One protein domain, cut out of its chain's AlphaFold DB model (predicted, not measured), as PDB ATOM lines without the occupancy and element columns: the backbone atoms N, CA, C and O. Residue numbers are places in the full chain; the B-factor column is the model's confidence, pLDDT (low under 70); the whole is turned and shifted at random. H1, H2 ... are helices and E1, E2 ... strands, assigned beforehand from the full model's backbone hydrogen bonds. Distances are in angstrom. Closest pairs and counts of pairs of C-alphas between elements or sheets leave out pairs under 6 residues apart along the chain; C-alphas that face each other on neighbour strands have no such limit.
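Overview. This is residues 29 to 198 of the 1232 residues of the protein "Guanylate cyclase" of Onychostoma macrolepis (UniProt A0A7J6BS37). The model is an elongated sandwich of two strongly twisted sheets, with a small sheet of E2, E4 and E7 facing the E5, E8 and E9 part of a larger sheet, and with two helices, H1 and H2, meeting steeply at one end of its length. The long strands E4, E8 and E9 run along the length of the whole, the short strands E1 and E3 add to the same side of E9 at two places, and a long loop of residues 128 to 153 joins E5 to E6. The printed part has 170 residues with two named helices and nine named strands, in the order E1 E2 E3 E4 H1 H2 E5 E6 E7 E8 E9. The small sheet has the order E2, E4, E7 and is antiparallel; the larger one is branched and mixed, with E3 and E9 its parallel pair. The class is mixed, helices and strands, and the whole is compact, with a radius of gyration of the C-alphas of 16.4 A and spans of 53 by 30 by 25 A.

Along the chain. E1 is residues 29 to 32, beginning at C-alpha 29 at (140.498, 148.077, 79.920). E2 is residues 47 to 53, 19.0 A from first to last C-alpha, and E3 is residues 58 to 60. E4, residues 64 to 73, is 30.2 A long and ends at C-alpha 73 at (146.175, 145.014, 67.368). H1, residues 75 to 83, measures 13.1 A, and H2, residues 92 to 101, measures 14.2 A. E5, residues 118 to 127, is 26.2 A long; E6 is residues 154 to 156. E7, residues 162 to 168, is 19.8 A long, and E8, residues 173 to 183, is 32.1 A long. E9, residues 186 to 197, is the longest strand, 34.8 A, and ends at C-alpha 197 at (112.407, 145.857, 82.046).

Arrangement. In the branched sheet, E9 has three neighbours. E1, beside residues 186 to 189, and E3, beside residues 194 to 197, lie on one side of it, and E8 lies on the other side. E1 is antiparallel to E9, with N 31 and O 187 at 2.9 A, and E3 is parallel to it, with N 59 and O 195 at 3.0 A. E8 and E9 form an antiparallel hairpin, with N 177 and O 192 at 2.8 A. E5 is antiparallel to E8, with N 124 and O 178 at 3.0 A. On the other side of E5 is E6, with N 156 and O 118 at 2.9 A; E5 and E6 are a hairpin. In the other sheet E4 is the inner strand, antiparallel to E2, with N 50 and O 70 at 3.1 A, and to E7, with N 67 and O 165 at 2.9 A. The two sheets form a sandwich, two sheets face to face: the facing parts are 8.0 A centre to centre and their best planes 33 degrees apart. Across it, the closest C-alphas of E2 and E9 are those of Met 49 and Leu 190, 6.7 A apart, and those of E5 and E7 are Ile 123 and Ser 165, 7.2 A apart. H1 only grazes the sheet of E2, E4 and E7, with its residues 75 to 81. H1 and H2 touch at a steep tilt of 66 degrees, opposite ways, their closest C-alphas being those of Glu 79 and Ala 92, 4.8 A apart. H2 is on neither sheet. Every O i to N i+4 pair is within hydrogen-bond range in H2, and 4 of 5 are in H1.

Size, cuts and confidence. The two C-alphas farthest apart are those of Ser 90 and Ser 198, 54.1 A. The printed part has no cut. The long links are E1 to E2, H2 to E5 and E5 to E6, the last with 26 residues. The mean pLDDT of the printed part is 81.2; residue 106 and residues 129 to 149 are under 70.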
ATOM      1  N   ASP A  29     139.435 148.163  78.934       86.25
ATOM      2  CA  ASP A  29     140.498 148.077  79.920       86.25
ATOM      3  C   ASP A  29     141.203 146.733  79.838       86.25
ATOM      4  O   ASP A  29     140.636 145.732  79.383       86.25
ATOM      5  N   CYS A  30     142.468 146.713  80.262       87.50
ATOM      6  CA  CYS A  30     143.293 145.517  80.248       87.50
ATOM      7  C   CYS A  30     143.780 145.150  81.645       87.50
ATOM      8  O   CYS A  30     144.118 146.009  82.454       87.50
ATOM      9  N   TRP A  31     143.871 143.849  81.909       88.25
ATOM     10  CA  TRP A  31     144.291 143.288  83.191       88.25
ATOM     11  C   TRP A  31     145.322 142.173  82.999       88.25
ATOM     12  O   TRP A  31     145.340 141.518  81.949       88.25
ATOM     13  N   PRO A  32     146.172 141.909  84.005       84.75
ATOM     14  CA  PRO A  32     146.998 140.708  84.018       84.75
ATOM     15  C   PRO A  32     146.119 139.449  84.087       84.75
ATOM     16  O   PRO A  32     145.026 139.463  84.649       84.75
ATOM     17  N   ILE A  33     146.601 138.336  83.532       83.38
ATOM     18  CA  ILE A  33     145.870 137.054  83.563       83.38
ATOM     19  C   ILE A  33     145.777 136.423  84.958       83.38
ATOM     20  O   ILE A  33     144.876 135.628  85.220       83.38
ATOM     21  N   VAL A  34     146.701 136.775  85.852       78.56
ATOM     22  CA  VAL A  34     146.756 136.267  87.225       78.56
ATOM     23  C   VAL A  34     146.057 137.262  88.152       78.56
ATOM     24  O   VAL A  34     146.483 138.409  88.241       78.56
ATOM     25  N   GLU A  35     145.005 136.802  88.836       76.62
ATOM     26  CA  GLU A  35     144.247 137.543  89.864       76.62
ATOM     27  C   GLU A  35     143.827 138.976  89.457       76.62
ATOM     28  O   GLU A  35     144.187 139.942  90.135       76.62
ATOM     29  N   PRO A  36     143.071 139.158  88.355       78.19
ATOM     30  CA  PRO A  36     142.588 140.480  87.957       78.19
ATOM     31  C   PRO A  36     141.595 141.042  88.994       78.19
ATOM     32  O   PRO A  36     140.751 140.308  89.506       78.19
ATOM     33  N   ASN A  37     141.707 142.334  89.315       73.81
ATOM     34  CA  ASN A  37     140.819 143.065  90.222       73.81
ATOM     35  C   ASN A  37     140.693 144.552  89.830       73.81
ATOM     36  O   ASN A  37     141.372 145.032  88.918       73.81
ATOM     37  N   ASP A  38     139.839 145.295  90.541       71.00
ATOM     38  CA  ASP A  38     139.552 146.720  90.288       71.00
ATOM     39  C   ASP A  38     140.786 147.644  90.356       71.00
ATOM     40  O   ASP A  38     140.742 148.772  89.874       71.00
ATOM     41  N   TYR A  39     141.897 147.197  90.950       72.69
ATOM     42  CA  TYR A  39     143.059 148.038  91.257       72.69
ATOM     43  C   TYR A  39     144.331 147.669  90.482       72.69
ATOM     44  O   TYR A  39     145.331 148.379  90.600       72.69
ATOM     45  N   ASN A  40     144.341 146.577  89.707       80.75
ATOM     46  CA  ASN A  40     145.541 146.072  89.022       80.75
ATOM     47  C   ASN A  40     145.472 146.136  87.486       80.75
ATOM     48  O   ASN A  40     146.099 145.331  86.795       80.75
ATOM     49  N   MET A  41     144.744 147.120  86.958       83.44
ATOM     50  CA  MET A  41     144.657 147.409  85.525       83.44
ATOM     51  C   MET A  41     146.038 147.732  84.929       83.44
ATOM     52  O   MET A  41     146.859 148.427  85.534       83.44
ATOM     53  N   ILE A  42     146.291 147.240  83.717       84.38
ATOM     54  CA  ILE A  42     147.514 147.469  82.941       84.38
ATOM     55  C   ILE A  42     147.192 148.187  81.631       84.38
ATOM     56  O   ILE A  42     146.072 148.149  81.133       84.38
ATOM     57  N   SER A  43     148.195 148.827  81.025       83.44
ATOM     58  CA  SER A  43     148.011 149.446  79.708       83.44
ATOM     59  C   SER A  43     147.718 148.383  78.640       83.44
ATOM     60  O   SER A  43     148.400 147.360  78.574       83.44
ATOM     61  N   CYS A  44     146.753 148.652  77.759       84.94
ATOM     62  CA  CYS A  44     146.456 147.797  76.607       84.94
ATOM     63  C   CYS A  44     147.498 147.897  75.479       84.94
ATOM     64  O   CYS A  44     147.467 147.110  74.533       84.94
ATOM     65  N   GLY A  45     148.432 148.856  75.555       77.88
ATOM     66  CA  GLY A  45     149.641 148.883  74.729       77.88
ATOM     67  C   GLY A  45     149.442 148.965  73.215       77.88
ATOM     68  O   GLY A  45     150.362 148.622  72.484       77.88
ATOM     69  N   GLY A  46     148.269 149.394  72.738       81.69
ATOM     70  CA  GLY A  46     147.922 149.451  71.315       81.69
ATOM     71  C   GLY A  46     147.015 148.317  70.820       81.69
ATOM     72  O   GLY A  46     146.816 148.208  69.606       81.69
ATOM     73  N   LEU A  47     146.502 147.466  71.717       87.75
ATOM     74  CA  LEU A  47     145.308 146.652  71.478       87.75
ATOM     75  C   LEU A  47     144.079 147.543  71.659       87.75
ATOM     76  O   LEU A  47     143.969 148.194  72.689       87.75
ATOM     77  N   GLU A  48     143.175 147.552  70.688       88.25
ATOM     78  CA  GLU A  48     141.958 148.362  70.695       88.25
ATOM     79  C   GLU A  48     140.717 147.470  70.625       88.25
ATOM     80  O   GLU A  48     140.668 146.514  69.843       88.25
ATOM     81  N   MET A  49     139.702 147.796  71.432       88.94
ATOM     82  CA  MET A  49     138.391 147.150  71.396       88.94
ATOM     83  C   MET A  49     137.281 148.183  71.224       88.94
ATOM     84  O   MET A  49     137.281 149.226  71.873       88.94
ATOM     85  N   ALA A  50     136.297 147.887  70.376       86.88
ATOM     86  CA  ALA A  50     135.150 148.772  70.182       86.88
ATOM     87  C   ALA A  50     133.879 148.008  69.812       86.88
ATOM     88  O   ALA A  50     133.916 147.049  69.038       86.88
ATOM     89  N   TRP A  51     132.730 148.468  70.310       87.88
ATOM     90  CA  TRP A  51     131.429 147.939  69.912       87.88
ATOM     91  C   TRP A  51     131.122 148.323  68.460       87.88
ATOM     92  O   TRP A  51     131.089 149.502  68.122       87.88
ATOM     93  N   VAL A  52     130.843 147.328  67.619       86.44
ATOM     94  CA  VAL A  52     130.380 147.516  66.233       86.44
ATOM     95  C   VAL A  52     128.855 147.472  66.176       86.44
ATOM     96  O   VAL A  52     128.226 148.304  65.530       86.44
ATOM     97  N   GLN A  53     128.256 146.532  66.908       86.12
ATOM     98  CA  GLN A  53     126.835 146.504  67.230       86.12
ATOM     99  C   GLN A  53     126.712 146.527  68.754       86.12
ATOM    100  O   GLN A  53     126.945 145.504  69.407       86.12
ATOM    101  N   ARG A  54     126.409 147.711  69.304       83.38
ATOM    102  CA  ARG A  54     126.219 147.913  70.746       83.38
ATOM    103  C   ARG A  54     124.993 147.151  71.258       83.38
ATOM    104  O   ARG A  54     124.029 146.995  70.503       83.38
ATOM    105  N   PRO A  55     125.006 146.728  72.533       85.81
ATOM    106  CA  PRO A  55     123.790 146.312  73.220       85.81
ATOM    107  C   PRO A  55     122.701 147.406  73.138       85.81
ATOM    108  O   PRO A  55     123.043 148.592  73.151       85.81
ATOM    109  N   PRO A  56     121.408 147.046  73.040       84.31
ATOM    110  CA  PRO A  56     120.314 148.013  73.089       84.31
ATOM    111  C   PRO A  56     120.300 148.741  74.435       84.31
ATOM    112  O   PRO A  56     120.601 148.140  75.458       84.31
ATOM    113  N   GLU A  57     119.890 150.009  74.466       83.31
ATOM    114  CA  GLU A  57     119.803 150.763  75.728       83.31
ATOM    115  C   GLU A  57     118.734 150.197  76.682       83.31
ATOM    116  O   GLU A  57     118.869 150.297  77.902       83.31
ATOM    117  N   LYS A  58     117.684 149.576  76.127       82.06
ATOM    118  CA  LYS A  58     116.565 148.970  76.856       82.06
ATOM    119  C   LYS A  58     116.191 147.630  76.215       82.06
ATOM    120  O   LYS A  58     116.067 147.571  74.993       82.06
ATOM    121  N   VAL A  59     116.004 146.588  77.023       84.12
ATOM    122  CA  VAL A  59     115.626 145.228  76.587       84.12
ATOM    123  C   VAL A  59     114.541 144.684  77.515       84.12
ATOM    124  O   VAL A  59     114.525 145.009  78.704       84.12
ATOM    125  N   THR A  60     113.614 143.890  76.985       82.81
ATOM    126  CA  THR A  60     112.591 143.226  77.806       82.81
ATOM    127  C   THR A  60     113.123 141.924  78.411       82.81
ATOM    128  O   THR A  60     113.974 141.256  77.825       82.81
ATOM    129  N   ASP A  61     112.663 141.575  79.611       80.19
ATOM    130  CA  ASP A  61     113.053 140.351  80.318       80.19
ATOM    131  C   ASP A  61     112.890 139.105  79.422       80.19
ATOM    132  O   ASP A  61     111.798 138.814  78.930       80.19
ATOM    133  N   GLY A  62     113.996 138.395  79.173       76.38
ATOM    134  CA  GLY A  62     114.032 137.195  78.329       76.38
ATOM    135  C   GLY A  62     114.157 137.431  76.815       76.38
ATOM    136  O   GLY A  62     114.169 136.459  76.056       76.38
ATOM    137  N   GLU A  63     114.280 138.676  76.346       82.81
ATOM    138  CA  GLU A  63     114.442 138.999  74.921       82.81
ATOM    139  C   GLU A  63     115.885 138.776  74.426       82.81
ATOM    140  O   GLU A  63     116.860 139.209  75.045       82.81
ATOM    141  N   GLU A  64     116.035 138.090  73.284       84.31
ATOM    142  CA  GLU A  64     117.347 137.786  72.703       84.31
ATOM    143  C   GLU A  64     117.811 138.874  71.721       84.31
ATOM    144  O   GLU A  64     117.121 139.181  70.747       84.31
ATOM    145  N   PHE A  65     119.039 139.372  71.883       89.12
ATOM    146  CA  PHE A  65     119.650 140.340  70.968       89.12
ATOM    147  C   PHE A  65     121.085 139.959  70.583       89.12
ATOM    148  O   PHE A  65     121.785 139.235  71.292       89.12
ATOM    149  N   ASN A  66     121.538 140.434  69.421       87.69
ATOM    150  CA  ASN A  66     122.901 140.207  68.942       87.69
ATOM    151  C   ASN A  66     123.789 141.402  69.271       87.69
ATOM    152  O   ASN A  66     123.394 142.553  69.092       87.69
ATOM    153  N   VAL A  67     125.021 141.111  69.662       89.25
ATOM    154  CA  VAL A  67     126.060 142.104  69.925       89.25
ATOM    155  C   VAL A  67     127.322 141.713  69.185       89.25
ATOM    156  O   VAL A  67     127.667 140.533  69.083       89.25
ATOM    157  N   THR A  68     127.999 142.716  68.639       89.62
ATOM    158  CA  THR A  68     129.234 142.527  67.880       89.62
ATOM    159  C   THR A  68     130.261 143.541  68.339       89.62
ATOM    160  O   THR A  68     129.986 144.740  68.331       89.62
ATOM    161  N   TYR A  69     131.452 143.079  68.693       91.06
ATOM    162  CA  TYR A  69     132.590 143.936  69.007       91.06
ATOM    163  C   TYR A  69     133.757 143.644  68.070       91.06
ATOM    164  O   TYR A  69     133.836 142.580  67.449       91.06
ATOM    165  N   SER A  70     134.632 144.632  67.938       90.44
ATOM    166  CA  SER A  70     135.853 144.552  67.155       90.44
ATOM    167  C   SER A  70     137.085 144.540  68.043       90.44
ATOM    168  O   SER A  70     137.071 145.162  69.103       90.44
ATOM    169  N   VAL A  71     138.115 143.816  67.608       89.94
ATOM    170  CA  VAL A  71     139.423 143.738  68.268       89.94
ATOM    171  C   VAL A  71     140.499 144.007  67.221       89.94
ATOM    172  O   VAL A  71     140.545 143.324  66.196       89.94
ATOM    173  N   THR A  72     141.360 144.992  67.467       87.56
ATOM    174  CA  THR A  72     142.456 145.366  66.564       87.56
ATOM    175  C   THR A  72     143.766 145.518  67.319       87.56
ATOM    176  O   THR A  72     143.844 146.229  68.312       87.56
ATOM    177  N   ALA A  73     144.824 144.872  66.831       87.75
ATOM    178  CA  ALA A  73     146.175 145.014  67.368       87.75
ATOM    179  C   ALA A  73     147.032 145.871  66.427       87.75
ATOM    180  O   ALA A  73     147.294 145.480  65.288       87.75
ATOM    181  N   SER A  74     147.469 147.037  66.904       89.62
ATOM    182  CA  SER A  74     148.412 147.901  66.182       89.62
ATOM    183  C   SER A  74     149.839 147.338  66.193       89.62
ATOM    184  O   SER A  74     150.179 146.459  66.983       89.62
ATOM    185  N   ASP A  75     150.726 147.880  65.360       86.12
ATOM    186  CA  ASP A  75     152.142 147.480  65.338       86.12
ATOM    187  C   ASP A  75     152.827 147.700  66.696       86.12
ATOM    188  O   ASP A  75     153.586 146.847  67.158       86.12
ATOM    189  N   SER A  76     152.466 148.786  67.385       88.62
ATOM    190  CA  SER A  76     152.908 149.086  68.749       88.62
ATOM    191  C   SER A  76     152.468 148.044  69.781       88.62
ATOM    192  O   SER A  76     153.178 147.846  70.767       88.62
ATOM    193  N   PHE A  77     151.361 147.328  69.546       91.06
ATOM    194  CA  PHE A  77     150.918 146.264  70.448       91.06
ATOM    195  C   PHE A  77     151.923 145.127  70.534       91.06
ATOM    196  O   PHE A  77     152.216 144.650  71.625       91.06
ATOM    197  N   TYR A  78     152.504 144.708  69.412       89.94
ATOM    198  CA  TYR A  78     153.469 143.610  69.414       89.94
ATOM    199  C   TYR A  78     154.776 144.000  70.115       89.94
ATOM    200  O   TYR A  78     155.370 143.177  70.814       89.94
ATOM    201  N   GLU A  79     155.198 145.262  69.988       88.94
ATOM    202  CA  GLU A  79     156.335 145.803  70.744       88.94
ATOM    203  C   GLU A  79     156.053 145.821  72.245       88.94
ATOM    204  O   GLU A  79     156.870 145.354  73.046       88.94
ATOM    205  N   TYR A  80     154.872 146.306  72.626       90.75
ATOM    206  CA  TYR A  80     154.427 146.333  74.010       90.75
ATOM    207  C   TYR A  80     154.298 144.925  74.605       90.75
ATOM    208  O   TYR A  80     154.772 144.678  75.716       90.75
ATOM    209  N   ALA A  81     153.697 143.994  73.864       87.75
ATOM    210  CA  ALA A  81     153.418 142.642  74.322       87.75
ATOM    211  C   ALA A  81     154.699 141.832  74.556       87.75
ATOM    212  O   ALA A  81     154.800 141.128  75.559       87.75
ATOM    213  N   VAL A  82     155.707 141.976  73.690       88.12
ATOM    214  CA  VAL A  82     157.028 141.354  73.894       88.12
ATOM    215  C   VAL A  82     157.757 141.993  75.075       88.12
ATOM    216  O   VAL A  82     158.265 141.288  75.948       88.12
ATOM    217  N   LYS A  83     157.765 143.330  75.161       89.12
ATOM    218  CA  LYS A  83     158.447 144.059  76.243       89.12
ATOM    219  C   LYS A  83     157.903 143.703  77.629       89.12
ATOM    220  O   LYS A  83     158.683 143.578  78.572       89.12
ATOM    221  N   ASN A  84     156.588 143.530  77.749       86.88
ATOM    222  CA  ASN A  84     155.918 143.235  79.017       86.88
ATOM    223  C   ASN A  84     155.680 141.736  79.249       86.88
ATOM    224  O   ASN A  84     154.955 141.377  80.170       86.88
ATOM    225  N   LYS A  85     156.300 140.857  78.443       85.25
ATOM    226  CA  LYS A  85     156.156 139.393  78.537       85.25
ATOM    227  C   LYS A  85     154.704 138.901  78.441       85.25
ATOM    228  O   LYS A  85     154.378 137.840  78.965       85.25
ATOM    229  N   ILE A  86     153.842 139.649  77.750       86.00
ATOM    230  CA  ILE A  86     152.489 139.197  77.396       86.00
ATOM    231  C   ILE A  86     152.588 138.062  76.377       86.00
ATOM    232  O   ILE A  86     151.849 137.085  76.484       86.00
ATOM    233  N   PHE A  87     153.537 138.160  75.439       87.69
ATOM    234  CA  PHE A  87     153.934 137.048  74.582       87.69
ATOM    235  C   PHE A  87     155.357 136.584  74.890       87.69
ATOM    236  O   PHE A  87     156.245 137.395  75.155       87.69
ATOM    237  N   GLN A  88     155.593 135.279  74.772       81.44
ATOM    238  CA  GLN A  88     156.901 134.658  74.990       81.44
ATOM    239  C   GLN A  88     157.800 134.710  73.732       81.44
ATOM    240  O   GLN A  88     158.410 133.713  73.355       81.44
ATOM    241  N   PHE A  89     157.899 135.868  73.065       84.38
ATOM    242  CA  PHE A  89     158.819 136.086  71.932       84.38
ATOM    243  C   PHE A  89     159.957 137.029  72.318       84.38
ATOM    244  O   PHE A  89     159.806 137.868  73.199       84.38
ATOM    245  N   SER A  90     161.100 136.924  71.634       82.88
ATOM    246  CA  SER A  90     162.243 137.830  71.854       82.88
ATOM    247  C   SER A  90     162.193 139.092  70.977       82.88
ATOM    248  O   SER A  90     162.830 140.089  71.305       82.88
ATOM    249  N   ASN A  91     161.445 139.066  69.864       87.69
ATOM    250  CA  ASN A  91     161.346 140.161  68.896       87.69
ATOM    251  C   ASN A  91     159.881 140.424  68.500       87.69
ATOM    252  O   ASN A  91     159.149 139.504  68.137       87.69
ATOM    253  N   ALA A  92     159.468 141.694  68.515       86.44
ATOM    254  CA  ALA A  92     158.120 142.139  68.156       86.44
ATOM    255  C   ALA A  92     157.735 141.837  66.696       86.44
ATOM    256  O   ALA A  92     156.596 141.469  66.422       86.44
ATOM    257  N   SER A  93     158.686 141.939  65.760       85.75
ATOM    258  CA  SER A  93     158.436 141.637  64.339       85.75
ATOM    259  C   SER A  93     158.185 140.143  64.108       85.75
ATOM    260  O   SER A  93     157.375 139.766  63.262       85.75
ATOM    261  N   GLU A  94     158.861 139.291  64.882       85.06
ATOM    262  CA  GLU A  94     158.683 137.838  64.858       85.06
ATOM    263  C   GLU A  94     157.354 137.436  65.501       85.06
ATOM    264  O   GLU A  94     156.609 136.664  64.902       85.06
ATOM    265  N   ALA A  95     157.010 138.044  66.644       84.75
ATOM    266  CA  ALA A  95     155.702 137.881  67.272       84.75
ATOM    267  C   ALA A  95     154.584 138.249  66.289       84.75
ATOM    268  O   ALA A  95     153.752 137.409  65.969       84.75
ATOM    269  N   LYS A  96     154.612 139.458  65.707       86.75
ATOM    270  CA  LYS A  96     153.605 139.917  64.737       86.75
ATOM    271  C   LYS A  96     153.418 138.939  63.581       86.75
ATOM    272  O   LYS A  96     152.287 138.597  63.237       86.75
ATOM    273  N   ARG A  97     154.520 138.472  62.988       84.94
ATOM    274  CA  ARG A  97     154.471 137.511  61.885       84.94
ATOM    275  C   ARG A  97     153.864 136.177  62.328       84.94
ATOM    276  O   ARG A  97     152.982 135.669  61.643       84.94
ATOM    277  N   PHE A  98     154.273 135.652  63.484       86.50
ATOM    278  CA  PHE A  98     153.723 134.415  64.036       86.50
ATOM    279  C   PHE A  98     152.212 134.526  64.293       86.50
ATOM    280  O   PHE A  98     151.458 133.680  63.832       86.50
ATOM    281  N   CYS A  99     151.744 135.599  64.931       85.19
ATOM    282  CA  CYS A  99     150.328 135.778  65.280       85.19
ATOM    283  C   CYS A  99     149.399 135.959  64.063       85.19
ATOM    284  O   CYS A  99     148.195 135.718  64.162       85.19
ATOM    285  N   LEU A 100     149.933 136.428  62.928       82.12
ATOM    286  CA  LEU A 100     149.173 136.604  61.685       82.12
ATOM    287  C   LEU A 100     149.189 135.343  60.806       82.12
ATOM    288  O   LEU A 100     148.178 135.015  60.182       82.12
ATOM    289  N   GLU A 101     150.320 134.631  60.750       79.88
ATOM    290  CA  GLU A 101     150.496 133.453  59.888       79.88
ATOM    291  C   GLU A 101     150.029 132.149  60.560       79.88
ATOM    292  O   GLU A 101     149.462 131.289  59.880       79.88
ATOM    293  N   HIS A 102     150.210 131.997  61.877       82.06
ATOM    294  CA  HIS A 102     149.890 130.766  62.604       82.06
ATOM    295  C   HIS A 102     148.373 130.535  62.713       82.06
ATOM    296  O   HIS A 102     147.583 131.466  62.892       82.06
ATOM    297  N   GLU A 103     147.939 129.281  62.569       79.19
ATOM    298  CA  GLU A 103     146.526 128.921  62.698       79.19
ATOM    299  C   GLU A 103     146.142 128.655  64.148       79.19
ATOM    300  O   GLU A 103     146.809 127.910  64.863       79.19
ATOM    301  N   CYS A 104     145.033 129.260  64.572       81.75
ATOM    302  CA  CYS A 104     144.493 129.049  65.904       81.75
ATOM    303  C   CYS A 104     143.757 127.706  65.992       81.75
ATOM    304  O   CYS A 104     143.085 127.316  65.031       81.75
ATOM    305  N   PRO A 105     143.823 127.008  67.139       78.62
ATOM    306  CA  PRO A 105     143.096 125.762  67.340       78.62
ATOM    307  C   PRO A 105     141.587 125.936  67.125       78.62
ATOM    308  O   PRO A 105     140.985 126.878  67.635       78.62
ATOM    309  N   ALA A 106     140.957 124.988  66.424       67.56
ATOM    310  CA  ALA A 106     139.514 125.021  66.162       67.56
ATOM    311  C   ALA A 106     138.659 124.903  67.441       67.56
ATOM    312  O   ALA A 106     137.520 125.362  67.473       67.56
ATOM    313  N   ASN A 107     139.204 124.289  68.498       75.06
ATOM    314  CA  ASN A 107     138.590 124.264  69.821       75.06
ATOM    315  C   ASN A 107     139.221 125.351  70.697       75.06
ATOM    316  O   ASN A 107     140.429 125.324  70.934       75.06
ATOM    317  N   TRP A 108     138.403 126.269  71.213       74.38
ATOM    318  CA  TRP A 108     138.860 127.395  72.031       74.38
ATOM    319  C   TRP A 108     139.594 126.958  73.305       74.38
ATOM    320  O   TRP A 108     140.504 127.656  73.737       74.38
ATOM    321  N   ASN A 109     139.263 125.784  73.858       73.44
ATOM    322  CA  ASN A 109     139.936 125.208  75.030       73.44
ATOM    323  C   ASN A 109     141.413 124.863  74.786       73.44
ATOM    324  O   ASN A 109     142.167 124.701  75.740       73.44
ATOM    325  N   ASN A 110     141.824 124.734  73.523       75.56
ATOM    326  CA  ASN A 110     143.203 124.421  73.153       75.56
ATOM    327  C   ASN A 110     144.017 125.682  72.820       75.56
ATOM    328  O   ASN A 110     145.217 125.584  72.576       75.56
ATOM    329  N   ALA A 111     143.378 126.854  72.759       77.94
ATOM    330  CA  ALA A 111     144.067 128.122  72.595       77.94
ATOM    331  C   ALA A 111     144.533 128.620  73.970       77.94
ATOM    332  O   ALA A 111     143.739 128.728  74.903       77.94
ATOM    333  N   ASN A 112     145.827 128.893  74.089       77.31
ATOM    334  CA  ASN A 112     146.483 129.327  75.314       77.31
ATOM    335  C   ASN A 112     147.379 130.550  75.042       77.31
ATOM    336  O   ASN A 112     147.470 131.038  73.911       77.31
ATOM    337  N   GLU A 113     148.058 131.023  76.085       72.38
ATOM    338  CA  GLU A 113     148.995 132.152  76.042       72.38
ATOM    339  C   GLU A 113     150.168 131.998  75.055       72.38
ATOM    340  O   GLU A 113     150.734 133.007  74.630       72.38
ATOM    341  N   ASP A 114     150.502 130.773  74.640       74.69
ATOM    342  CA  ASP A 114     151.661 130.486  73.784       74.69
ATOM    343  C   ASP A 114     151.347 130.602  72.281       74.69
ATOM    344  O   ASP A 114     152.243 130.805  71.463       74.69
ATOM    345  N   ASN A 115     150.067 130.525  71.898       75.31
ATOM    346  CA  ASN A 115     149.653 130.417  70.492       75.31
ATOM    347  C   ASN A 115     149.323 131.766  69.826       75.31
ATOM    348  O   ASN A 115     148.886 131.796  68.679       75.31
ATOM    349  N   CYS A 116     149.513 132.885  70.533       80.88
ATOM    350  CA  CYS A 116     149.237 134.253  70.070       80.88
ATOM    351  C   CYS A 116     147.833 134.500  69.459       80.88
ATOM    352  O   CYS A 116     147.609 135.431  68.681       80.88
ATOM    353  N   CYS A 117     146.867 133.662  69.819       87.81
ATOM    354  CA  CYS A 117     145.479 133.788  69.400       87.81
ATOM    355  C   CYS A 117     144.705 134.692  70.357       87.81
ATOM    356  O   CYS A 117     145.055 134.812  71.532       87.81
ATOM    357  N   VAL A 118     143.605 135.265  69.871       88.69
ATOM    358  CA  VAL A 118     142.557 135.779  70.756       88.69
ATOM    359  C   VAL A 118     141.724 134.576  71.182       88.69
ATOM    360  O   VAL A 118     141.193 133.854  70.334       88.69
ATOM    361  N   TYR A 119     141.642 134.322  72.481       86.88
ATOM    362  CA  TYR A 119     140.928 133.181  73.052       86.88
ATOM    363  C   TYR A 119     140.048 133.621  74.216       86.88
ATOM    364  O   TYR A 119     140.136 134.752  74.685       86.88
ATOM    365  N   HIS A 120     139.155 132.734  74.659       85.94
ATOM    366  CA  HIS A 120     138.127 133.073  75.646       85.94
ATOM    367  C   HIS A 120     137.298 134.305  75.233       85.94
ATOM    368  O   HIS A 120     136.903 135.094  76.076       85.94
ATOM    369  N   ALA A 121     137.053 134.487  73.933       87.44
ATOM    370  CA  ALA A 121     136.257 135.602  73.446       87.44
ATOM    371  C   ALA A 121     134.776 135.311  73.696       87.44
ATOM    372  O   ALA A 121     134.168 134.503  72.984       87.44
ATOM    373  N   ASN A 122     134.212 135.921  74.731       87.94
ATOM    374  CA  ASN A 122     132.822 135.748  75.128       87.94
ATOM    375  C   ASN A 122     132.217 137.075  75.592       87.94
ATOM    376  O   ASN A 122     132.799 138.150  75.452       87.94
ATOM    377  N   ILE A 123     130.976 136.978  76.046       87.69
ATOM    378  CA  ILE A 123     130.205 138.078  76.600       87.69
ATOM    379  C   ILE A 123     129.529 137.569  77.855       87.69
ATOM    380  O   ILE A 123     128.929 136.484  77.819       87.69
ATOM    381  N   HIS A 124     129.616 138.359  78.918       84.88
ATOM    382  CA  HIS A 124     128.943 138.119  80.184       84.88
ATOM    383  C   HIS A 124     128.161 139.339  80.647       84.88
ATOM    384  O   HIS A 124     128.403 140.462  80.206       84.88
ATOM    385  N   SER A 125     127.189 139.103  81.522       83.62
ATOM    386  CA  SER A 125     126.327 140.145  82.077       83.62
ATOM    387  C   SER A 125     126.500 140.268  83.589       83.62
ATOM    388  O   SER A 125     126.509 139.254  84.286       83.62
ATOM    389  N   CYS A 126     126.541 141.497  84.092       78.88
ATOM    390  CA  CYS A 126     126.706 141.851  85.498       78.88
ATOM    391  C   CYS A 126     125.551 142.782  85.929       78.88
ATOM    392  O   CYS A 126     125.587 143.978  85.627       78.88
ATOM    393  N   PRO A 127     124.476 142.271  86.563       79.50
ATOM    394  CA  PRO A 127     123.384 143.112  87.052       79.50
ATOM    395  C   PRO A 127     123.846 143.962  88.238       79.50
ATOM    396  O   PRO A 127     124.205 143.433  89.290       79.50
ATOM    397  N   LEU A 128     123.792 145.288  88.102       74.56
ATOM    398  CA  LEU A 128     124.317 146.201  89.127       74.56
ATOM    399  C   LEU A 128     123.553 146.104  90.454       74.56
ATOM    400  O   LEU A 128     124.126 146.344  91.510       74.56
ATOM    401  N   ALA A 129     122.275 145.719  90.419       68.56
ATOM    402  CA  ALA A 129     121.462 145.533  91.622       68.56
ATOM    403  C   ALA A 129     121.951 144.381  92.523       68.56
ATOM    404  O   ALA A 129     121.657 144.380  93.717       68.56
ATOM    405  N   LEU A 130     122.687 143.412  91.966       67.31
ATOM    406  CA  LEU A 130     123.211 142.258  92.701       67.31
ATOM    407  C   LEU A 130     124.632 142.502  93.244       67.31
ATOM    408  O   LEU A 130     125.107 141.734  94.074       67.31
ATOM    409  N   MET A 131     125.292 143.597  92.850       66.75
ATOM    410  CA  MET A 131     126.639 143.954  93.307       66.75
ATOM    411  C   MET A 131     126.601 144.532  94.733       66.75
ATOM    412  O   MET A 131     126.202 145.677  94.942       66.75
ATOM    413  N   ARG A 132     127.063 143.777  95.738       56.22
ATOM    414  CA  ARG A 132     127.054 144.223  97.153       56.22
ATOM    415  C   ARG A 132     128.122 145.266  97.523       56.22
ATOM    416  O   ARG A 132     128.040 145.833  98.609       56.22
ATOM    417  N   GLY A 133     129.118 145.507  96.664       56.06
ATOM    418  CA  GLY A 133     130.329 146.274  97.007       56.06
ATOM    419  C   GLY A 133     130.592 147.567  96.225       56.06
ATOM    420  O   GLY A 133     131.568 148.241  96.531       56.06
ATOM    421  N   GLY A 134     129.769 147.932  95.235       55.81
ATOM    422  CA  GLY A 134     129.998 149.143  94.426       55.81
ATOM    423  C   GLY A 134     131.287 149.149  93.580       55.81
ATOM    424  O   GLY A 134     131.743 150.228  93.214       55.81
ATOM    425  N   GLY A 135     131.877 147.977  93.302       62.44
ATOM    426  CA  GLY A 135     133.056 147.809  92.432       62.44
ATOM    427  C   GLY A 135     132.733 147.847  90.932       62.44
ATOM    428  O   GLY A 135     131.568 147.985  90.546       62.44
ATOM    429  N   ILE A 136     133.758 147.719  90.082       66.00
ATOM    430  CA  ILE A 136     133.622 147.719  88.614       66.00
ATOM    431  C   ILE A 136     133.419 146.275  88.129       66.00
ATOM    432  O   ILE A 136     134.009 145.330  88.650       66.00
ATOM    433  N   CYS A 137     132.555 146.063  87.133       67.69
ATOM    434  CA  CYS A 137     132.397 144.736  86.540       67.69
ATOM    435  C   CYS A 137     133.536 144.485  85.530       67.69
ATOM    436  O   CYS A 137     133.491 144.969  84.401       67.69
ATOM    437  N   GLY A 138     134.560 143.741  85.946       69.19
ATOM    438  CA  GLY A 138     135.718 143.396  85.120       69.19
ATOM    439  C   GLY A 138     135.603 142.051  84.375       69.19
ATOM    440  O   GLY A 138     134.511 141.503  84.190       69.19
ATOM    441  N   PRO A 139     136.741 141.470  83.951       67.00
ATOM    442  CA  PRO A 139     136.823 140.137  83.345       67.00
ATOM    443  C   PRO A 139     136.590 138.956  84.313       67.00
ATOM    444  O   PRO A 139     136.780 137.802  83.923       67.00
ATOM    445  N   TRP A 140     136.241 139.220  85.573       69.44
ATOM    446  CA  TRP A 140     135.865 138.220  86.573       69.44
ATOM    447  C   TRP A 140     134.359 138.277  86.849       69.44
ATOM    448  O   TRP A 140     133.689 139.279  86.606       69.44
ATOM    449  N   ILE A 141     133.828 137.171  87.359       61.97
ATOM    450  CA  ILE A 141     132.446 137.075  87.833       61.97
ATOM    451  C   ILE A 141     132.467 137.452  89.325       61.97
ATOM    452  O   ILE A 141     133.410 137.037  90.003       61.97
ATOM    453  N   PRO A 142     131.497 138.227  89.847       58.62
ATOM    454  CA  PRO A 142     131.412 138.531  91.275       58.62
ATOM    455  C   PRO A 142     131.444 137.267  92.154       58.62
ATOM    456  O   PRO A 142     130.935 136.214  91.754       58.62
ATOM    457  N   ASP A 143     132.015 137.379  93.358       50.09
ATOM    458  CA  ASP A 143     132.216 136.267  94.307       50.09
ATOM    459  C   ASP A 143     130.904 135.568  94.737       50.09
ATOM    460  O   ASP A 143     130.920 134.454  95.261       50.09
ATOM    461  N   ASP A 144     129.757 136.206  94.493       54.81
ATOM    462  CA  ASP A 144     128.394 135.741  94.753       54.81
ATOM    463  C   ASP A 144     127.996 134.501  93.924       54.81
ATOM    464  O   ASP A 144     127.042 133.809  94.277       54.81
ATOM    465  N   GLY A 145     128.703 134.208  92.824       51.31
ATOM    466  CA  GLY A 145     128.554 132.964  92.058       51.31
ATOM    467  C   GLY A 145     127.246 132.780  91.269       51.31
ATOM    468  O   GLY A 145     127.072 131.729  90.647       51.31
ATOM    469  N   GLU A 146     126.337 133.759  91.230       54.16
ATOM    470  CA  GLU A 146     125.151 133.711  90.362       54.16
ATOM    471  C   GLU A 146     125.509 134.144  88.933       54.16
ATOM    472  O   GLU A 146     125.567 135.321  88.583       54.16
ATOM    473  N   ILE A 147     125.780 133.151  88.087       52.31
ATOM    474  CA  ILE A 147     125.946 133.326  86.644       52.31
ATOM    475  C   ILE A 147     124.597 133.711  86.032       52.31
ATOM    476  O   ILE A 147     123.666 132.908  86.043       52.31
ATOM    477  N   VAL A 148     124.511 134.899  85.431       60.16
ATOM    478  CA  VAL A 148     123.262 135.372  84.813       60.16
ATOM    479  C   VAL A 148     123.239 135.091  83.317       60.16
ATOM    480  O   VAL A 148     122.299 134.466  82.843       60.16
ATOM    481  N   THR A 149     124.285 135.462  82.571       62.34
ATOM    482  CA  THR A 149     124.517 134.951  81.212       62.34
ATOM    483  C   THR A 149     125.997 134.894  80.858       62.34
ATOM    484  O   THR A 149     126.738 135.845  81.092       62.34
ATOM    485  N   HIS A 150     126.411 133.780  80.246       72.12
ATOM    486  CA  HIS A 150     127.686 133.644  79.540       72.12
ATOM    487  C   HIS A 150     127.433 133.081  78.151       72.12
ATOM    488  O   HIS A 150     126.798 132.038  77.988       72.12
ATOM    489  N   THR A 151     127.969 133.758  77.143       81.88
ATOM    490  CA  THR A 151     127.982 133.218  75.783       81.88
ATOM    491  C   THR A 151     129.125 132.217  75.617       81.88
ATOM    492  O   THR A 151     130.125 132.262  76.333       81.88
ATOM    493  N   VAL A 152     128.973 131.274  74.684       80.06
ATOM    494  CA  VAL A 152     130.000 130.253  74.424       80.06
ATOM    495  C   VAL A 152     131.288 130.927  73.946       80.06
ATOM    496  O   VAL A 152     131.274 131.632  72.935       80.06
ATOM    497  N   SER A 153     132.391 130.679  74.654       84.12
ATOM    498  CA  SER A 153     133.707 131.229  74.329       84.12
ATOM    499  C   SER A 153     134.198 130.794  72.951       84.12
ATOM    500  O   SER A 153     134.078 129.632  72.557       84.12
ATOM    501  N   LYS A 154     134.781 131.743  72.218       87.12
ATOM    502  CA  LYS A 154     135.367 131.538  70.888       87.12
ATOM    503  C   LYS A 154     136.875 131.795  70.921       87.12
ATOM    504  O   LYS A 154     137.388 132.449  71.829       87.12
ATOM    505  N   ALA A 155     137.583 131.271  69.925       87.25
ATOM    506  CA  ALA A 155     138.986 131.579  69.673       87.25
ATOM    507  C   ALA A 155     139.206 131.830  68.179       87.25
ATOM    508  O   ALA A 155     138.475 131.295  67.344       87.25
ATOM    509  N   GLY A 156     140.195 132.652  67.850       86.69
ATOM    510  CA  GLY A 156     140.432 133.125  66.492       86.69
ATOM    511  C   GLY A 156     141.778 133.828  66.355       86.69
ATOM    512  O   GLY A 156     142.443 134.145  67.345       86.69
ATOM    513  N   LYS A 157     142.197 134.042  65.104       85.25
ATOM    514  CA  LYS A 157     143.456 134.734  64.792       85.25
ATOM    515  C   LYS A 157     143.397 136.184  65.253       85.25
ATOM    516  O   LYS A 157     142.334 136.795  65.233       85.25
ATOM    517  N   MET A 158     144.558 136.770  65.532       84.50
ATOM    518  CA  MET A 158     144.659 138.203  65.826       84.50
ATOM    519  C   MET A 158     144.203 139.089  64.646       84.50
ATOM    520  O   MET A 158     143.816 140.235  64.835       84.50
ATOM    521  N   SER A 159     144.188 138.552  63.419       80.88
ATOM    522  CA  SER A 159     143.623 139.222  62.239       80.88
ATOM    523  C   SER A 159     142.087 139.205  62.179       80.88
ATOM    524  O   SER A 159     141.509 139.816  61.277       80.88
ATOM    525  N   GLN A 160     141.408 138.466  63.063       87.00
ATOM    526  CA  GLN A 160     139.951 138.427  63.107       87.00
ATOM    527  C   GLN A 160     139.416 139.693  63.775       87.00
ATOM    528  O   GLN A 160     139.452 139.845  64.993       87.00
ATOM    529  N   LEU A 161     138.864 140.571  62.943       85.31
ATOM    530  CA  LEU A 161     138.344 141.861  63.375       85.31
ATOM    531  C   LEU A 161     137.056 141.761  64.191       85.31
ATOM    532  O   LEU A 161     136.946 142.473  65.173       85.31
ATOM    533  N   LEU A 162     136.083 140.931  63.794       89.88
ATOM    534  CA  LEU A 162     134.718 140.959  64.346       89.88
ATOM    535  C   LEU A 162     134.389 139.721  65.187       89.88
ATOM    536  O   LEU A 162     134.670 138.584  64.793       89.88
ATOM    537  N   TRP A 163     133.715 139.957  66.311       89.94
ATOM    538  CA  TRP A 163     133.294 138.948  67.278       89.94
ATOM    539  C   TRP A 163     131.825 139.162  67.632       89.94
ATOM    540  O   TRP A 163     131.472 140.124  68.310       89.94
ATOM    541  N   THR A 164     130.959 138.272  67.145       89.19
ATOM    542  CA  THR A 164     129.502 138.358  67.336       89.19
ATOM    543  C   THR A 164     129.001 137.258  68.263       89.19
ATOM    544  O   THR A 164     129.326 136.082  68.056       89.19
ATOM    545  N   SER A 165     128.148 137.619  69.219       88.25
ATOM    546  CA  SER A 165     127.456 136.692  70.120       88.25
ATOM    547  C   SER A 165     126.002 137.119  70.344       88.25
ATOM    548  O   SER A 165     125.657 138.291  70.201       88.25
ATOM    549  N   LYS A 166     125.147 136.149  70.676       86.50
ATOM    550  CA  LYS A 166     123.736 136.367  71.021       86.50
ATOM    551  C   LYS A 166     123.590 136.372  72.540       86.50
ATOM    552  O   LYS A 166     124.112 135.465  73.184       86.50
ATOM    553  N   VAL A 167     122.930 137.385  73.087       86.88
ATOM    554  CA  VAL A 167     122.792 137.648  74.525       86.88
ATOM    555  C   VAL A 167     121.308 137.720  74.879       86.88
ATOM    556  O   VAL A 167     120.497 138.176  74.076       86.88
ATOM    557  N   VAL A 168     120.966 137.254  76.076       84.69
ATOM    558  CA  VAL A 168     119.624 137.320  76.670       84.69
ATOM    559  C   VAL A 168     119.806 137.877  78.073       84.69
ATOM    560  O   VAL A 168     120.771 137.509  78.726       84.69
ATOM    561  N   LEU A 169     118.948 138.769  78.551       84.38
ATOM    562  CA  LEU A 169     119.066 139.314  79.908       84.38
ATOM    563  C   LEU A 169     117.780 139.034  80.683       84.38
ATOM    564  O   LEU A 169     116.696 139.232  80.142       84.38
ATOM    565  N   VAL A 170     117.913 138.563  81.928       78.38
ATOM    566  CA  VAL A 170     116.777 138.063  82.731       78.38
ATOM    567  C   VAL A 170     116.606 138.723  84.106       78.38
ATOM    568  O   VAL A 170     115.741 138.346  84.890       78.38
ATOM    569  N   HIS A 171     117.448 139.702  84.449       78.44
ATOM    570  CA  HIS A 171     117.326 140.439  85.710       78.44
ATOM    571  C   HIS A 171     116.939 141.880  85.457       78.44
ATOM    572  O   HIS A 171     117.650 142.603  84.764       78.44
ATOM    573  N   LEU A 172     115.832 142.285  86.075       78.88
ATOM    574  CA  LEU A 172     115.288 143.631  85.982       78.88
ATOM    575  C   LEU A 172     116.253 144.674  86.549       78.88
ATOM    576  O   LEU A 172     116.890 144.468  87.584       78.88
ATOM    577  N   GLY A 173     116.306 145.830  85.893       79.00
ATOM    578  CA  GLY A 173     117.185 146.936  86.251       79.00
ATOM    579  C   GLY A 173     118.405 147.051  85.341       79.00
ATOM    580  O   GLY A 173     118.459 146.492  84.247       79.00
ATOM    581  N   VAL A 174     119.376 147.860  85.762       81.88
ATOM    582  CA  VAL A 174     120.565 148.146  84.950       81.88
ATOM    583  C   VAL A 174     121.541 146.976  85.034       81.88
ATOM    584  O   VAL A 174     122.017 146.623  86.114       81.88
ATOM    585  N   THR A 175     121.861 146.405  83.879       84.06
ATOM    586  CA  THR A 175     122.804 145.301  83.716       84.06
ATOM    587  C   THR A 175     123.954 145.727  82.811       84.06
ATOM    588  O   THR A 175     123.732 146.213  81.702       84.06
ATOM    589  N   SER A 176     125.188 145.538  83.270       84.38
ATOM    590  CA  SER A 176     126.394 145.762  82.472       84.38
ATOM    591  C   SER A 176     126.673 144.539  81.599       84.38
ATOM    592  O   SER A 176     126.842 143.434  82.105       84.38
ATOM    593  N   VAL A 177     126.705 144.724  80.282       86.19
ATOM    594  CA  VAL A 177     127.064 143.714  79.280       86.19
ATOM    595  C   VAL A 177     128.524 143.920  78.892       86.19
ATOM    596  O   VAL A 177     128.902 144.998  78.437       86.19
ATOM    597  N   ILE A 178     129.344 142.889  79.072       86.38
ATOM    598  CA  ILE A 178     130.802 142.987  78.992       86.38
ATOM    599  C   ILE A 178     131.308 142.006  77.945       86.38
ATOM    600  O   ILE A 178     131.081 140.804  78.057       86.38
ATOM    601  N   ALA A 179     131.993 142.511  76.923       88.56
ATOM    602  CA  ALA A 179     132.750 141.695  75.983       88.56
ATOM    603  C   ALA A 179     134.153 141.453  76.537       88.56
ATOM    604  O   ALA A 179     134.894 142.407  76.757       88.56
ATOM    605  N   HIS A 180     134.523 140.190  76.738       88.56
ATOM    606  CA  HIS A 180     135.789 139.795  77.354       88.56
ATOM    607  C   HIS A 180     136.601 138.908  76.410       88.56
ATOM    608  O   HIS A 180     136.059 138.003  75.777       88.56
ATOM    609  N   ILE A 181     137.903 139.186  76.309       90.56
ATOM    610  CA  ILE A 181     138.874 138.390  75.553       90.56
ATOM    611  C   ILE A 181     140.155 138.154  76.362       90.56
ATOM    612  O   ILE A 181     140.502 138.919  77.269       90.56
ATOM    613  N   LYS A 182     140.911 137.124  75.973       89.50
ATOM    614  CA  LYS A 182     142.284 136.872  76.424       89.50
ATOM    615  C   LYS A 182     143.247 136.834  75.246       89.50
ATOM    616  O   LYS A 182     142.934 136.287  74.186       89.50
ATOM    617  N   VAL A 183     144.426 137.413  75.447       88.62
ATOM    618  CA  VAL A 183     145.518 137.469  74.473       88.62
ATOM    619  C   VAL A 183     146.836 137.336  75.226       88.62
ATOM    620  O   VAL A 183     147.185 138.210  76.017       88.62
ATOM    621  N   GLY A 184     147.589 136.261  74.975       86.50
ATOM    622  CA  GLY A 184     148.811 135.992  75.740       86.50
ATOM    623  C   GLY A 184     148.518 135.946  77.245       86.50
ATOM    624  O   GLY A 184     147.517 135.377  77.665       86.50
ATOM    625  N   GLN A 185     149.343 136.613  78.049       86.69
ATOM    626  CA  GLN A 185     149.159 136.748  79.506       86.69
ATOM    627  C   GLN A 185     148.266 137.943  79.920       86.69
ATOM    628  O   GLN A 185     148.424 138.487  81.016       86.69
ATOM    629  N   MET A 186     147.342 138.388  79.060       88.19
ATOM    630  CA  MET A 186     146.517 139.582  79.288       88.19
ATOM    631  C   MET A 186     145.023 139.326  79.044       88.19
ATOM    632  O   MET A 186     144.637 138.621  78.110       88.19
ATOM    633  N   HIS A 187     144.182 139.941  79.876       87.56
ATOM    634  CA  HIS A 187     142.735 140.062  79.695       87.56
ATOM    635  C   HIS A 187     142.407 141.451  79.151       87.56
ATOM    636  O   HIS A 187     143.011 142.421  79.597       87.56
ATOM    637  N   ALA A 188     141.430 141.556  78.255       88.62
ATOM    638  CA  ALA A 188     140.863 142.838  77.850       88.62
ATOM    639  C   ALA A 188     139.335 142.764  77.876       88.62
ATOM    640  O   ALA A 188     138.765 141.756  77.443       88.62
ATOM    641  N   ALA A 189     138.679 143.792  78.412       88.44
ATOM    642  CA  ALA A 189     137.225 143.836  78.516       88.44
ATOM    643  C   ALA A 189     136.655 145.189  78.082       88.44
ATOM    644  O   ALA A 189     137.262 146.235  78.298       88.44
ATOM    645  N   LEU A 190     135.473 145.142  77.472       87.50
ATOM    646  CA  LEU A 190     134.730 146.295  76.981       87.50
ATOM    647  C   LEU A 190     133.298 146.245  77.534       87.50
ATOM    648  O   LEU A 190     132.576 145.280  77.278       87.50
ATOM    649  N   GLU A 191     132.878 147.280  78.260       85.06
ATOM    650  CA  GLU A 191     131.573 147.351  78.936       85.06
ATOM    651  C   GLU A 191     130.539 148.171  78.134       85.06
ATOM    652  O   GLU A 191     130.872 149.082  77.372       85.06
ATOM    653  N   SER A 192     129.252 147.853  78.293       85.25
ATOM    654  CA  SER A 192     128.128 148.746  77.992       85.25
ATOM    655  C   SER A 192     126.928 148.433  78.896       85.25
ATOM    656  O   SER A 192     126.699 147.278  79.241       85.25
ATOM    657  N   LYS A 193     126.146 149.444  79.292       85.50
ATOM    658  CA  LYS A 193     125.007 149.290  80.216       85.50
ATOM    659  C   LYS A 193     123.681 149.163  79.464       85.50
ATOM    660  O   LYS A 193     123.417 149.940  78.553       85.50
ATOM    661  N   VAL A 194     122.839 148.227  79.902       84.75
ATOM    662  CA  VAL A 194     121.503 147.944  79.354       84.75
ATOM    663  C   VAL A 194     120.467 147.978  80.471       84.75
ATOM    664  O   VAL A 194     120.676 147.379  81.525       84.75
ATOM    665  N   LEU A 195     119.336 148.652  80.256       83.69
ATOM    666  CA  LEU A 195     118.201 148.620  81.176       83.69
ATOM    667  C   LEU A 195     117.253 147.467  80.817       83.69
ATOM    668  O   LEU A 195     116.613 147.493  79.767       83.69
ATOM    669  N   VAL A 196     117.124 146.484  81.704       82.19
ATOM    670  CA  VAL A 196     116.185 145.368  81.543       82.19
ATOM    671  C   VAL A 196     114.869 145.709  82.236       82.19
ATOM    672  O   VAL A 196     114.861 146.075  83.415       82.19
ATOM    673  N   VAL A 197     113.756 145.597  81.518       80.25
ATOM    674  CA  VAL A 197     112.407 145.857  82.046       80.25
ATOM    675  C   VAL A 197     111.539 144.605  82.016       80.25
ATOM    676  O   VAL A 197     111.777 143.708  81.214       80.25
ATOM    677  N   SER A 198     110.535 144.546  82.893       73.38
ATOM    678  CA  SER A 198     109.629 143.398  82.980       73.38
ATOM    679  C   SER A 198     108.851 143.219  81.682       73.38
ATOM    680  O   SER A 198     108.472 144.199  81.039       73.38
TER     681      SER A 198